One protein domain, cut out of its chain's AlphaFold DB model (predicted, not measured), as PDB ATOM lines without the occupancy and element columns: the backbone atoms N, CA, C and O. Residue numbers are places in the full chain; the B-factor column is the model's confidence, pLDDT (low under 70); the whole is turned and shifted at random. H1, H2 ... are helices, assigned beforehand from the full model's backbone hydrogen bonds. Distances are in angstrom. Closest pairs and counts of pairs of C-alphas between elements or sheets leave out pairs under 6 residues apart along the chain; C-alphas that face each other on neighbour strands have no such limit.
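This is residues 5 to 91 of the 276 residues of an uncharacterized protein of Botryotinia narcissicola (UniProt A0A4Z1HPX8). A long, thin helical hairpin: one arm is H1 followed nearly end to end by H2, and the other is the single long helix H3, which folds back beside them. The turn lies at one end of the rod, where residues 44 to 49 stick out, and both ends of the printed part lie at the other end. The printed part has 87 residues with three named helices, H1, H2 and H3 in that order, and no named strand; its class is all helix. It is extended, with a radius of gyration of the C-alphas of 20.0 A, and its C-alphas span 66 by 17 by 10 A.

Start with H1, residues 5 to 16, and go on to H2, residues 19 to 40; these two meet only through their link, which is tight. Next look at H3, residues 48 to 90, which touches H2 with residues 58 to 76 alone. The closest C-alphas of H2 and H3 are those of Ile 35 and Ile 58, 7.1 A apart. H2 and H3 form a helical hairpin, opposite ways at a shallow tilt of 10 degrees. H1 and H3 are near each other, with 9 pairs of C-alphas within 10 A. In H1, H2 and H3 every O i to N i+4 pair is within hydrogen-bond range.

Find C-alpha 5 at (34.495, 66.931, -38.758); from there H1 runs 16.1 A to C-alpha 16. H2 runs 31.3 A from C-alpha 19 to C-alpha 40 at (14.963, 37.148, -1.891). H3 runs 63.1 A from C-alpha 48 at (19.150, 35.487, 13.290) to C-alpha 90 at (45.660, 69.008, -33.178).

The two C-alphas farthest apart are those of Gly 45 and Ser 91, 66.6 A, while those of Glu 5 and Ser 91 are 12.0 A apart. The printed part has no cut, and the link from H2 to H3, 7 residues, is short. The mean pLDDT of the printed part is 73.2; look for values under 70 at residues 5 to 9, 11 to 28 and 38 to 45.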
ATOM      1  N   GLU A   5      35.792  67.584 -39.003       47.12
ATOM      2  CA  GLU A   5      34.495  66.931 -38.758       47.12
ATOM      3  C   GLU A   5      34.540  65.422 -39.010       47.12
ATOM      4  O   GLU A   5      33.905  64.644 -38.296       47.12
ATOM      5  N   LYS A   6      35.291  64.985 -40.029       66.62
ATOM      6  CA  LYS A   6      35.449  63.561 -40.343       66.62
ATOM      7  C   LYS A   6      36.264  62.859 -39.255       66.62
ATOM      8  O   LYS A   6      35.896  61.764 -38.840       66.62
ATOM      9  N   PHE A   7      37.316  63.512 -38.760       66.69
ATOM     10  CA  PHE A   7      38.125  63.004 -37.652       66.69
ATOM     11  C   PHE A   7      37.314  62.890 -36.356       66.69
ATOM     12  O   PHE A   7      37.365  61.850 -35.698       66.69
ATOM     13  N   LEU A   8      36.514  63.912 -36.031       52.97
ATOM     14  CA  LEU A   8      35.629  63.884 -34.870       52.97
ATOM     15  C   LEU A   8      34.601  62.765 -35.007       52.97
ATOM     16  O   LEU A   8      34.531  61.924 -34.124       52.97
ATOM     17  N   ARG A   9      33.879  62.654 -36.130       63.06
ATOM     18  CA  ARG A   9      32.887  61.578 -36.321       63.06
ATOM     19  C   ARG A   9      33.497  60.182 -36.206       63.06
ATOM     20  O   ARG A   9      32.922  59.334 -35.532       63.06
ATOM     21  N   GLU A  10      34.647  59.934 -36.829       72.06
ATOM     22  CA  GLU A  10      35.288  58.612 -36.797       72.06
ATOM     23  C   GLU A  10      35.881  58.267 -35.424       72.06
ATOM     24  O   GLU A  10      35.875  57.097 -35.033       72.06
ATOM     25  N   THR A  11      36.374  59.258 -34.678       62.44
ATOM     26  CA  THR A  11      36.981  59.042 -33.356       62.44
ATOM     27  C   THR A  11      35.915  58.965 -32.265       62.44
ATOM     28  O   THR A  11      35.915  58.010 -31.494       62.44
ATOM     29  N   PHE A  12      34.938  59.880 -32.251       49.31
ATOM     30  CA  PHE A  12      33.838  59.872 -31.279       49.31
ATOM     31  C   PHE A  12      32.979  58.612 -31.396       49.31
ATOM     32  O   PHE A  12      32.633  58.019 -30.379       49.31
ATOM     33  N   LEU A  13      32.687  58.147 -32.619       53.50
ATOM     34  CA  LEU A  13      31.964  56.887 -32.804       53.50
ATOM     35  C   LEU A  13      32.762  55.693 -32.278       53.50
ATOM     36  O   LEU A  13      32.167  54.808 -31.691       53.50
ATOM     37  N   LYS A  14      34.095  55.672 -32.392       57.94
ATOM     38  CA  LYS A  14      34.915  54.607 -31.784       57.94
ATOM     39  C   LYS A  14      34.941  54.667 -30.256       57.94
ATOM     40  O   LYS A  14      35.093  53.622 -29.629       57.94
ATOM     41  N   VAL A  15      34.811  55.856 -29.664       49.34
ATOM     42  CA  VAL A  15      34.711  56.023 -28.205       49.34
ATOM     43  C   VAL A  15      33.330  55.592 -27.698       49.34
ATOM     44  O   VAL A  15      33.263  54.859 -26.714       49.34
ATOM     45  N   LEU A  16      32.248  55.949 -28.395       44.53
ATOM     46  CA  LEU A  16      30.879  55.536 -28.049       44.53
ATOM     47  C   LEU A  16      30.627  54.042 -28.311       44.53
ATOM     48  O   LEU A  16      29.999  53.361 -27.511       44.53
ATOM     49  N   ASP A  17      31.184  53.502 -29.394       50.16
ATOM     50  CA  ASP A  17      31.133  52.071 -29.727       50.16
ATOM     51  C   ASP A  17      32.205  51.268 -28.961       50.16
ATOM     52  O   ASP A  17      32.350  50.048 -29.105       50.16
ATOM     53  N   SER A  18      32.982  51.943 -28.102       51.09
ATOM     54  CA  SER A  18      33.887  51.254 -27.198       51.09
ATOM     55  C   SER A  18      33.052  50.444 -26.207       51.09
ATOM     56  O   SER A  18      32.121  50.934 -25.567       51.09
ATOM     57  N   LYS A  19      33.417  49.169 -26.039       52.28
ATOM     58  CA  LYS A  19      32.839  48.197 -25.088       52.28
ATOM     59  C   LYS A  19      32.653  48.718 -23.649       52.28
ATOM     60  O   LYS A  19      32.047  48.031 -22.833       52.28
ATOM     61  N   THR A  20      33.199  49.880 -23.329       52.25
ATOM     62  CA  THR A  20      33.281  50.514 -22.019       52.25
ATOM     63  C   THR A  20      31.938  51.053 -21.517       52.25
ATOM     64  O   THR A  20      31.620  50.812 -20.355       52.25
ATOM     65  N   GLU A  21      31.096  51.676 -22.356       49.59
ATOM     66  CA  GLU A  21      29.739  52.083 -21.930       49.59
ATOM     67  C   GLU A  21      28.858  50.859 -21.658       49.59
ATOM     68  O   GLU A  21      28.252  50.741 -20.589       49.59
ATOM     69  N   ASN A  22      28.904  49.868 -22.556       55.06
ATOM     70  CA  ASN A  22      28.273  48.566 -22.331       55.06
ATOM     71  C   ASN A  22      28.792  47.887 -21.055       55.06
ATOM     72  O   ASN A  22      28.018  47.251 -20.343       55.06
ATOM     73  N   ALA A  23      30.075  48.040 -20.717       56.66
ATOM     74  CA  ALA A  23      30.618  47.490 -19.483       56.66
ATOM     75  C   ALA A  23      30.012  48.168 -18.246       56.66
ATOM     76  O   ALA A  23      29.635  47.463 -17.314       56.66
ATOM     77  N   VAL A  24      29.861  49.497 -18.223       54.69
ATOM     78  CA  VAL A  24      29.268  50.206 -17.073       54.69
ATOM     79  C   VAL A  24      27.806  49.799 -16.872       54.69
ATOM     80  O   VAL A  24      27.441  49.413 -15.758       54.69
ATOM     81  N   PHE A  25      26.997  49.785 -17.937       56.44
ATOM     82  CA  PHE A  25      25.592  49.371 -17.861       56.44
ATOM     83  C   PHE A  25      25.436  47.892 -17.477       56.44
ATOM     84  O   PHE A  25      24.716  47.582 -16.526       56.44
ATOM     85  N   MET A  26      26.201  46.982 -18.094       61.12
ATOM     86  CA  MET A  26      26.170  45.561 -17.719       61.12
ATOM     87  C   MET A  26      26.632  45.314 -16.276       61.12
ATOM     88  O   MET A  26      26.162  44.378 -15.625       61.12
ATOM     89  N   THR A  27      27.514  46.162 -15.736       63.66
ATOM     90  CA  THR A  27      27.946  46.054 -14.335       63.66
ATOM     91  C   THR A  27      26.826  46.445 -13.365       63.66
ATOM     92  O   THR A  27      26.712  45.839 -12.298       63.66
ATOM     93  N   ILE A  28      25.982  47.421 -13.721       66.50
ATOM     94  CA  ILE A  28      24.848  47.856 -12.892       66.50
ATOM     95  C   ILE A  28      23.750  46.786 -12.885       66.50
ATOM     96  O   ILE A  28      23.314  46.379 -11.807       66.50
ATOM     97  N   ASP A  29      23.369  46.260 -14.048       70.62
ATOM     98  CA  ASP A  29      22.306  45.249 -14.146       70.62
ATOM     99  C   ASP A  29      22.700  43.929 -13.472       70.62
ATOM    100  O   ASP A  29      21.921  43.346 -12.710       70.62
ATOM    101  N   SER A  30      23.952  43.494 -13.656       73.25
ATOM    102  CA  SER A  30      24.488  42.321 -12.958       73.25
ATOM    103  C   SER A  30      24.500  42.516 -11.437       73.25
ATOM    104  O   SER A  30      24.242  41.564 -10.696       73.25
ATOM    105  N   LEU A  31      24.783  43.730 -10.953       70.12
ATOM    106  CA  LEU A  31      24.784  44.044  -9.523       70.12
ATOM    107  C   LEU A  31      23.369  44.007  -8.937       70.12
ATOM    108  O   LEU A  31      23.157  43.436  -7.866       70.12
ATOM    109  N   VAL A  32      22.407  44.619  -9.630       73.81
ATOM    110  CA  VAL A  32      20.998  44.643  -9.220       73.81
ATOM    111  C   VAL A  32      20.460  43.216  -9.130       73.81
ATOM    112  O   VAL A  32      19.856  42.860  -8.115       73.81
ATOM    113  N   ALA A  33      20.768  42.369 -10.117       76.25
ATOM    114  CA  ALA A  33      20.385  40.960 -10.121       76.25
ATOM    115  C   ALA A  33      20.981  40.171  -8.939       76.25
ATOM    116  O   ALA A  33      20.260  39.416  -8.278       76.25
ATOM    117  N   GLU A  34      22.267  40.355  -8.615       75.56
ATOM    118  CA  GLU A  34      22.896  39.680  -7.468       75.56
ATOM    119  C   GLU A  34      22.324  40.133  -6.117       75.56
ATOM    120  O   GLU A  34      22.115  39.304  -5.220       75.56
ATOM    121  N   ILE A  35      22.038  41.432  -5.967       71.81
ATOM    122  CA  ILE A  35      21.443  41.993  -4.747       71.81
ATOM    123  C   ILE A  35      20.018  41.465  -4.567       71.81
ATOM    124  O   ILE A  35      19.693  40.979  -3.482       71.81
ATOM    125  N   LEU A  36      19.190  41.485  -5.617       73.69
ATOM    126  CA  LEU A  36      17.823  40.949  -5.593       73.69
ATOM    127  C   LEU A  36      17.808  39.455  -5.267       73.69
ATOM    128  O   LEU A  36      17.082  39.028  -4.367       73.69
ATOM    129  N   LYS A  37      18.660  38.660  -5.927       76.62
ATOM    130  CA  LYS A  37      18.786  37.217  -5.667       76.62
ATOM    131  C   LYS A  37      19.195  36.936  -4.219       76.62
ATOM    132  O   LYS A  37      18.649  36.037  -3.574       76.62
ATOM    133  N   SER A  38      20.122  37.726  -3.680       66.75
ATOM    134  CA  SER A  38      20.566  37.603  -2.289       66.75
ATOM    135  C   SER A  38      19.480  38.022  -1.294       66.75
ATOM    136  O   SER A  38      19.255  37.301  -0.320       66.75
ATOM    137  N   ALA A  39      18.763  39.119  -1.550       67.31
ATOM    138  CA  ALA A  39      17.683  39.618  -0.698       67.31
ATOM    139  C   ALA A  39      16.469  38.674  -0.660       67.31
ATOM    140  O   ALA A  39      15.968  38.365   0.421       67.31
ATOM    141  N   LEU A  40      16.052  38.131  -1.808       69.44
ATOM    142  CA  LEU A  40      14.963  37.148  -1.891       69.44
ATOM    143  C   LEU A  40      15.268  35.889  -1.068       69.44
ATOM    144  O   LEU A  40      14.398  35.330  -0.406       69.44
ATOM    145  N   SER A  41      16.534  35.472  -1.033       67.25
ATOM    146  CA  SER A  41      16.960  34.294  -0.276       67.25
ATOM    147  C   SER A  41      17.015  34.493   1.245       67.25
ATOM    148  O   SER A  41      17.336  33.541   1.960       67.25
ATOM    149  N   LEU A  42      16.789  35.710   1.749       64.12
ATOM    150  CA  LEU A  42      16.954  36.096   3.154       64.12
ATOM    151  C   LEU A  42      15.653  35.982   3.974       64.12
ATOM    152  O   LEU A  42      15.729  35.951   5.198       64.12
ATOM    153  N   ALA A  43      14.490  35.865   3.323       57.47
ATOM    154  CA  ALA A  43      13.194  36.134   3.953       57.47
ATOM    155  C   ALA A  43      12.439  34.927   4.551       57.47
ATOM    156  O   ALA A  43      11.450  35.147   5.243       57.47
ATOM    157  N   VAL A  44      12.856  33.668   4.350       60.03
ATOM    158  CA  VAL A  44      12.057  32.516   4.828       60.03
ATOM    159  C   VAL A  44      12.892  31.526   5.648       60.03
ATOM    160  O   VAL A  44      13.825  30.909   5.138       60.03
ATOM    161  N   GLY A  45      12.538  31.377   6.931       61.88
ATOM    162  CA  GLY A  45      12.933  30.247   7.785       61.88
ATOM    163  C   GLY A  45      14.370  30.224   8.330       61.88
ATOM    164  O   GLY A  45      14.834  29.158   8.725       61.88
ATOM    165  N   ARG A  46      15.108  31.345   8.349       76.25
ATOM    166  CA  ARG A  46      16.508  31.374   8.830       76.25
ATOM    167  C   ARG A  46      16.670  31.916  10.249       76.25
ATOM    168  O   ARG A  46      15.944  32.805  10.677       76.25
ATOM    169  N   THR A  47      17.688  31.414  10.950       84.88
ATOM    170  CA  THR A  47      18.105  31.910  12.269       84.88
ATOM    171  C   THR A  47      18.744  33.302  12.167       84.88
ATOM    172  O   THR A  47      19.390  33.637  11.169       84.88
ATOM    173  N   VAL A  48      18.607  34.114  13.221       83.88
ATOM    174  CA  VAL A  48      19.150  35.487  13.290       83.88
ATOM    175  C   VAL A  48      20.656  35.570  12.950       83.88
ATOM    176  O   VAL A  48      21.032  36.458  12.179       83.88
ATOM    177  N   PRO A  49      21.537  34.655  13.413       89.38
ATOM    178  CA  PRO A  49      22.955  34.695  13.043       89.38
ATOM    179  C   PRO A  49      23.205  34.497  11.540       89.38
ATOM    180  O   PRO A  49      24.052  35.178  10.964       89.38
ATOM    181  N   ALA A  50      22.438  33.621  10.882       82.94
ATOM    182  CA  ALA A  50      22.567  33.369   9.445       82.94
ATOM    183  C   ALA A  50      22.111  34.571   8.601       82.94
ATOM    184  O   ALA A  50      22.679  34.846   7.543       82.94
ATOM    185  N   VAL A  51      21.103  35.307   9.078       80.94
ATOM    186  CA  VAL A  51      20.667  36.581   8.486       80.94
ATOM    187  C   VAL A  51      21.779  37.628   8.591       80.94
ATOM    188  O   VAL A  51      22.114  38.261   7.590       80.94
ATOM    189  N   LYS A  52      22.405  37.765   9.769       86.06
ATOM    190  CA  LYS A  52      23.492  38.728  10.010       86.06
ATOM    191  C   LYS A  52      24.717  38.474   9.122       86.06
ATOM    192  O   LYS A  52      25.215  39.416   8.511       86.06
ATOM    193  N   ASP A  53      25.159  37.220   8.997       87.31
ATOM    194  CA  ASP A  53      26.278  36.844   8.113       87.31
ATOM    195  C   ASP A  53      25.988  37.189   6.641       87.31
ATOM    196  O   ASP A  53      26.813  37.789   5.947       87.31
ATOM    197  N   ARG A  54      24.775  36.887   6.157       84.38
ATOM    198  CA  ARG A  54      24.384  37.239   4.785       84.38
ATOM    199  C   ARG A  54      24.310  38.741   4.563       84.38
ATOM    200  O   ARG A  54      24.752  39.210   3.517       84.38
ATOM    201  N   LEU A  55      23.796  39.495   5.531       83.56
ATOM    202  CA  LEU A  55      23.752  40.951   5.441       83.56
ATOM    203  C   LEU A  55      25.167  41.542   5.347       83.56
ATOM    204  O   LEU A  55      25.423  42.404   4.509       83.56
ATOM    205  N   GLN A  56      26.113  41.026   6.135       90.81
ATOM    206  CA  GLN A  56      27.519  41.430   6.059       90.81
ATOM    207  C   GLN A  56      28.131  41.131   4.681       90.81
ATOM    208  O   GLN A  56      28.800  41.996   4.111       90.81
ATOM    209  N   LYS A  57      27.850  39.957   4.099       88.00
ATOM    210  CA  LYS A  57      28.268  39.616   2.726       88.00
ATOM    211  C   LYS A  57      27.685  40.579   1.692       88.00
ATOM    212  O   LYS A  57      28.424  41.058   0.834       88.00
ATOM    213  N   ILE A  58      26.401  40.928   1.801       82.25
ATOM    214  CA  ILE A  58      25.754  41.915   0.918       82.25
ATOM    215  C   ILE A  58      26.451  43.277   1.027       82.25
ATOM    216  O   ILE A  58      26.761  43.889   0.004       82.25
ATOM    217  N   HIS A  59      26.761  43.743   2.240       87.12
ATOM    218  CA  HIS A  59      27.500  44.994   2.434       87.12
ATOM    219  C   HIS A  59      28.899  44.953   1.808       87.12
ATOM    220  O   HIS A  59      29.310  45.924   1.169       87.12
ATOM    221  N   GLN A  60      29.616  43.834   1.940       92.38
ATOM    222  CA  GLN A  60      30.937  43.663   1.338       92.38
ATOM    223  C   GLN A  60      30.873  43.680  -0.195       92.38
ATOM    224  O   GLN A  60      31.671  44.380  -0.826       92.38
ATOM    225  N   ILE A  61      29.906  42.969  -0.790       86.44
ATOM    226  CA  ILE A  61      29.664  42.966  -2.240       86.44
ATOM    227  C   ILE A  61      29.350  44.389  -2.708       86.44
ATOM    228  O   ILE A  61      30.054  44.913  -3.568       86.44
ATOM    229  N   ARG A  62      28.386  45.068  -2.069       85.00
ATOM    230  CA  ARG A  62      28.029  46.461  -2.379       85.00
ATOM    231  C   ARG A  62      29.246  47.389  -2.322       85.00
ATOM    232  O   ARG A  62      29.468  48.168  -3.244       85.00
ATOM    233  N   GLY A  63      30.060  47.294  -1.270       89.19
ATOM    234  CA  GLY A  63      31.259  48.120  -1.111       89.19
ATOM    235  C   GLY A  63      32.353  47.834  -2.147       89.19
ATOM    236  O   GLY A  63      33.081  48.749  -2.537       89.19
ATOM    237  N   LYS A  64      32.489  46.585  -2.612       91.12
ATOM    238  CA  LYS A  64      33.405  46.215  -3.704       91.12
ATOM    239  C   LYS A  64      32.910  46.763  -5.043       91.12
ATOM    240  O   LYS A  64      33.702  47.322  -5.795       91.12
ATOM    241  N   SER A  65      31.613  46.656  -5.311       82.12
ATOM    242  CA  SER A  65      31.015  47.109  -6.569       82.12
ATOM    243  C   SER A  65      31.010  48.630  -6.702       82.12
ATOM    244  O   SER A  65      31.381  49.135  -7.754       82.12
ATOM    245  N   ILE A  66      30.715  49.374  -5.627       84.19
ATOM    246  CA  ILE A  66      30.830  50.845  -5.624       84.19
ATOM    247  C   ILE A  66      32.267  51.286  -5.930       84.19
ATOM    248  O   ILE A  66      32.469  52.228  -6.690       84.19
ATOM    249  N   ARG A  67      33.273  50.608  -5.360       91.06
ATOM    250  CA  ARG A  67      34.683  50.909  -5.649       91.06
ATOM    251  C   ARG A  67      35.027  50.673  -7.117       91.06
ATOM    252  O   ARG A  67      35.563  51.580  -7.740       91.06
ATOM    253  N   LYS A  68      34.646  49.518  -7.672       88.88
ATOM    254  CA  LYS A  68      34.845  49.212  -9.099       88.88
ATOM    255  C   LYS A  68      34.165  50.229 -10.015       88.88
ATOM    256  O   LYS A  68      34.776  50.667 -10.978       88.88
ATOM    257  N   ALA A  69      32.928  50.625  -9.706       80.94
ATOM    258  CA  ALA A  69      32.205  51.622 -10.491       80.94
ATOM    259  C   ALA A  69      32.909  52.988 -10.467       80.94
ATOM    260  O   ALA A  69      33.079  53.605 -11.510       80.94
ATOM    261  N   ARG A  70      33.383  53.433  -9.293       85.81
ATOM    262  CA  ARG A  70      34.155  54.682  -9.167       85.81
ATOM    263  C   ARG A  70      35.470  54.641  -9.943       85.81
ATOM    264  O   ARG A  70      35.823  55.628 -10.571       85.81
ATOM    265  N   GLU A  71      36.183  53.520  -9.893       92.56
ATOM    266  CA  GLU A  71      37.432  53.329 -10.637       92.56
ATOM    267  C   GLU A  71      37.192  53.330 -12.152       92.56
ATOM    268  O   GLU A  71      37.889  54.028 -12.878       92.56
ATOM    269  N   ALA A  72      36.152  52.635 -12.621       83.88
ATOM    270  CA  ALA A  72      35.765  52.640 -14.030       83.88
ATOM    271  C   ALA A  72      35.365  54.042 -14.518       83.88
ATOM    272  O   ALA A  72      35.813  54.462 -15.580       83.88
ATOM    273  N   MET A  73      34.574  54.781 -13.730       79.81
ATOM    274  CA  MET A  73      34.216  56.171 -14.035       79.81
ATOM    275  C   MET A  73      35.450  57.066 -14.110       79.81
ATOM    276  O   MET A  73      35.575  57.837 -15.053       79.81
ATOM    277  N   LYS A  74      36.378  56.939 -13.154       87.94
ATOM    278  CA  LYS A  74      37.628  57.703 -13.174       87.94
ATOM    279  C   LYS A  74      38.438  57.410 -14.439       87.94
ATOM    280  O   LYS A  74      38.802  58.345 -15.134       87.94
ATOM    281  N   ASN A  75      38.649  56.137 -14.767       88.69
ATOM    282  CA  ASN A  75      39.390  55.753 -15.969       88.69
ATOM    283  C   ASN A  75      38.712  56.266 -17.251       88.69
ATOM    284  O   ASN A  75      39.397  56.685 -18.176       88.69
ATOM    285  N   ALA A  76      37.376  56.252 -17.311       79.75
ATOM    286  CA  ALA A  76      36.637  56.817 -18.437       79.75
ATOM    287  C   ALA A  76      36.837  58.337 -18.545       79.75
ATOM    288  O   ALA A  76      37.089  58.831 -19.640       79.75
ATOM    289  N   CYS A  77      36.781  59.068 -17.426       76.56
ATOM    290  CA  CYS A  77      37.101  60.495 -17.402       76.56
ATOM    291  C   CYS A  77      38.533  60.761 -17.877       76.56
ATOM    292  O   CYS A  77      38.717  61.641 -18.708       76.56
ATOM    293  N   ASP A  78      39.513  59.981 -17.413       83.12
ATOM    294  CA  ASP A  78      40.918  60.139 -17.804       83.12
ATOM    295  C   ASP A  78      41.101  59.941 -19.327       83.12
ATOM    296  O   ASP A  78      41.757  60.753 -19.976       83.12
ATOM    297  N   ILE A  79      40.452  58.930 -19.923       85.12
ATOM    298  CA  ILE A  79      40.475  58.687 -21.382       85.12
ATOM    299  C   ILE A  79      39.817  59.837 -22.156       85.12
ATOM    300  O   ILE A  79      40.334  60.262 -23.189       85.12
ATOM    301  N   ILE A  80      38.669  60.332 -21.683       76.75
ATOM    302  CA  ILE A  80      37.971  61.459 -22.317       76.75
ATOM    303  C   ILE A  80      38.848  62.711 -22.264       76.75
ATOM    304  O   ILE A  80      38.973  63.394 -23.277       76.75
ATOM    305  N   SER A  81      39.479  62.990 -21.121       78.50
ATOM    306  CA  SER A  81      40.401  64.116 -20.960       78.50
ATOM    307  C   SER A  81      41.624  64.005 -21.872       78.50
ATOM    308  O   SER A  81      41.987  64.990 -22.501       78.50
ATOM    309  N   GLU A  82      42.224  62.821 -22.020       85.81
ATOM    310  CA  GLU A  82      43.360  62.621 -22.932       85.81
ATOM    311  C   GLU A  82      42.966  62.838 -24.403       85.81
ATOM    312  O   GLU A  82      43.627  63.583 -25.127       85.81
ATOM    313  N   ALA A  83      41.848  62.246 -24.843       80.06
ATOM    314  CA  ALA A  83      41.344  62.433 -26.206       80.06
ATOM    315  C   ALA A  83      41.012  63.903 -26.498       80.06
ATOM    316  O   ALA A  83      41.184  64.393 -27.615       80.06
ATOM    317  N   HIS A  84      40.531  64.606 -25.483       75.06
ATOM    318  CA  HIS A  84      40.219  66.017 -25.546       75.06
ATOM    319  C   HIS A  84      41.480  66.896 -25.642       75.06
ATOM    320  O   HIS A  84      41.556  67.745 -26.534       75.06
ATOM    321  N   ASP A  85      42.512  66.618 -24.844       79.88
ATOM    322  CA  ASP A  85      43.827  67.265 -24.949       79.88
ATOM    323  C   ASP A  85      44.460  67.062 -26.336       79.88
ATOM    324  O   ASP A  85      45.098  67.972 -26.878       79.88
ATOM    325  N   ASP A  86      44.279  65.886 -26.938       81.75
ATOM    326  CA  ASP A  86      44.753  65.597 -28.292       81.75
ATOM    327  C   ASP A  86      44.009  66.414 -29.359       81.75
ATOM    328  O   ASP A  86      44.642  66.915 -30.292       81.75
ATOM    329  N   VAL A  87      42.694  66.625 -29.209       74.56
ATOM    330  CA  VAL A  87      41.915  67.518 -30.089       74.56
ATOM    331  C   VAL A  87      42.408  68.960 -29.974       74.56
ATOM    332  O   VAL A  87      42.633  69.611 -30.996       74.56
ATOM    333  N   ILE A  88      42.642  69.449 -28.752       72.44
ATOM    334  CA  ILE A  88      43.198  70.792 -28.527       72.44
ATOM    335  C   ILE A  88      44.572  70.918 -29.187       72.44
ATOM    336  O   ILE A  88      44.862  71.927 -29.829       72.44
ATOM    337  N   ARG A  89      45.422  69.896 -29.047       79.38
ATOM    338  CA  ARG A  89      46.777  69.888 -29.608       79.38
ATOM    339  C   ARG A  89      46.784  69.826 -31.135       79.38
ATOM    340  O   ARG A  89      47.679  70.400 -31.746       79.38
ATOM    341  N   ALA A  90      45.818  69.129 -31.731       76.81
ATOM    342  CA  ALA A  90      45.660  69.008 -33.178       76.81
ATOM    343  C   ALA A  90      45.017  70.245 -33.826       76.81
ATOM    344  O   ALA A  90      45.108  70.407 -35.044       76.81
ATOM    345  N   SER A  91      44.367  71.111 -33.044       70.44
ATOM    346  CA  SER A  91      43.828  72.371 -33.548       70.44
ATOM    347  C   SER A  91      44.962  73.363 -33.813       70.44
ATOM    348  O   SER A  91      45.454  74.035 -32.906       70.44
TER     349      SER A  91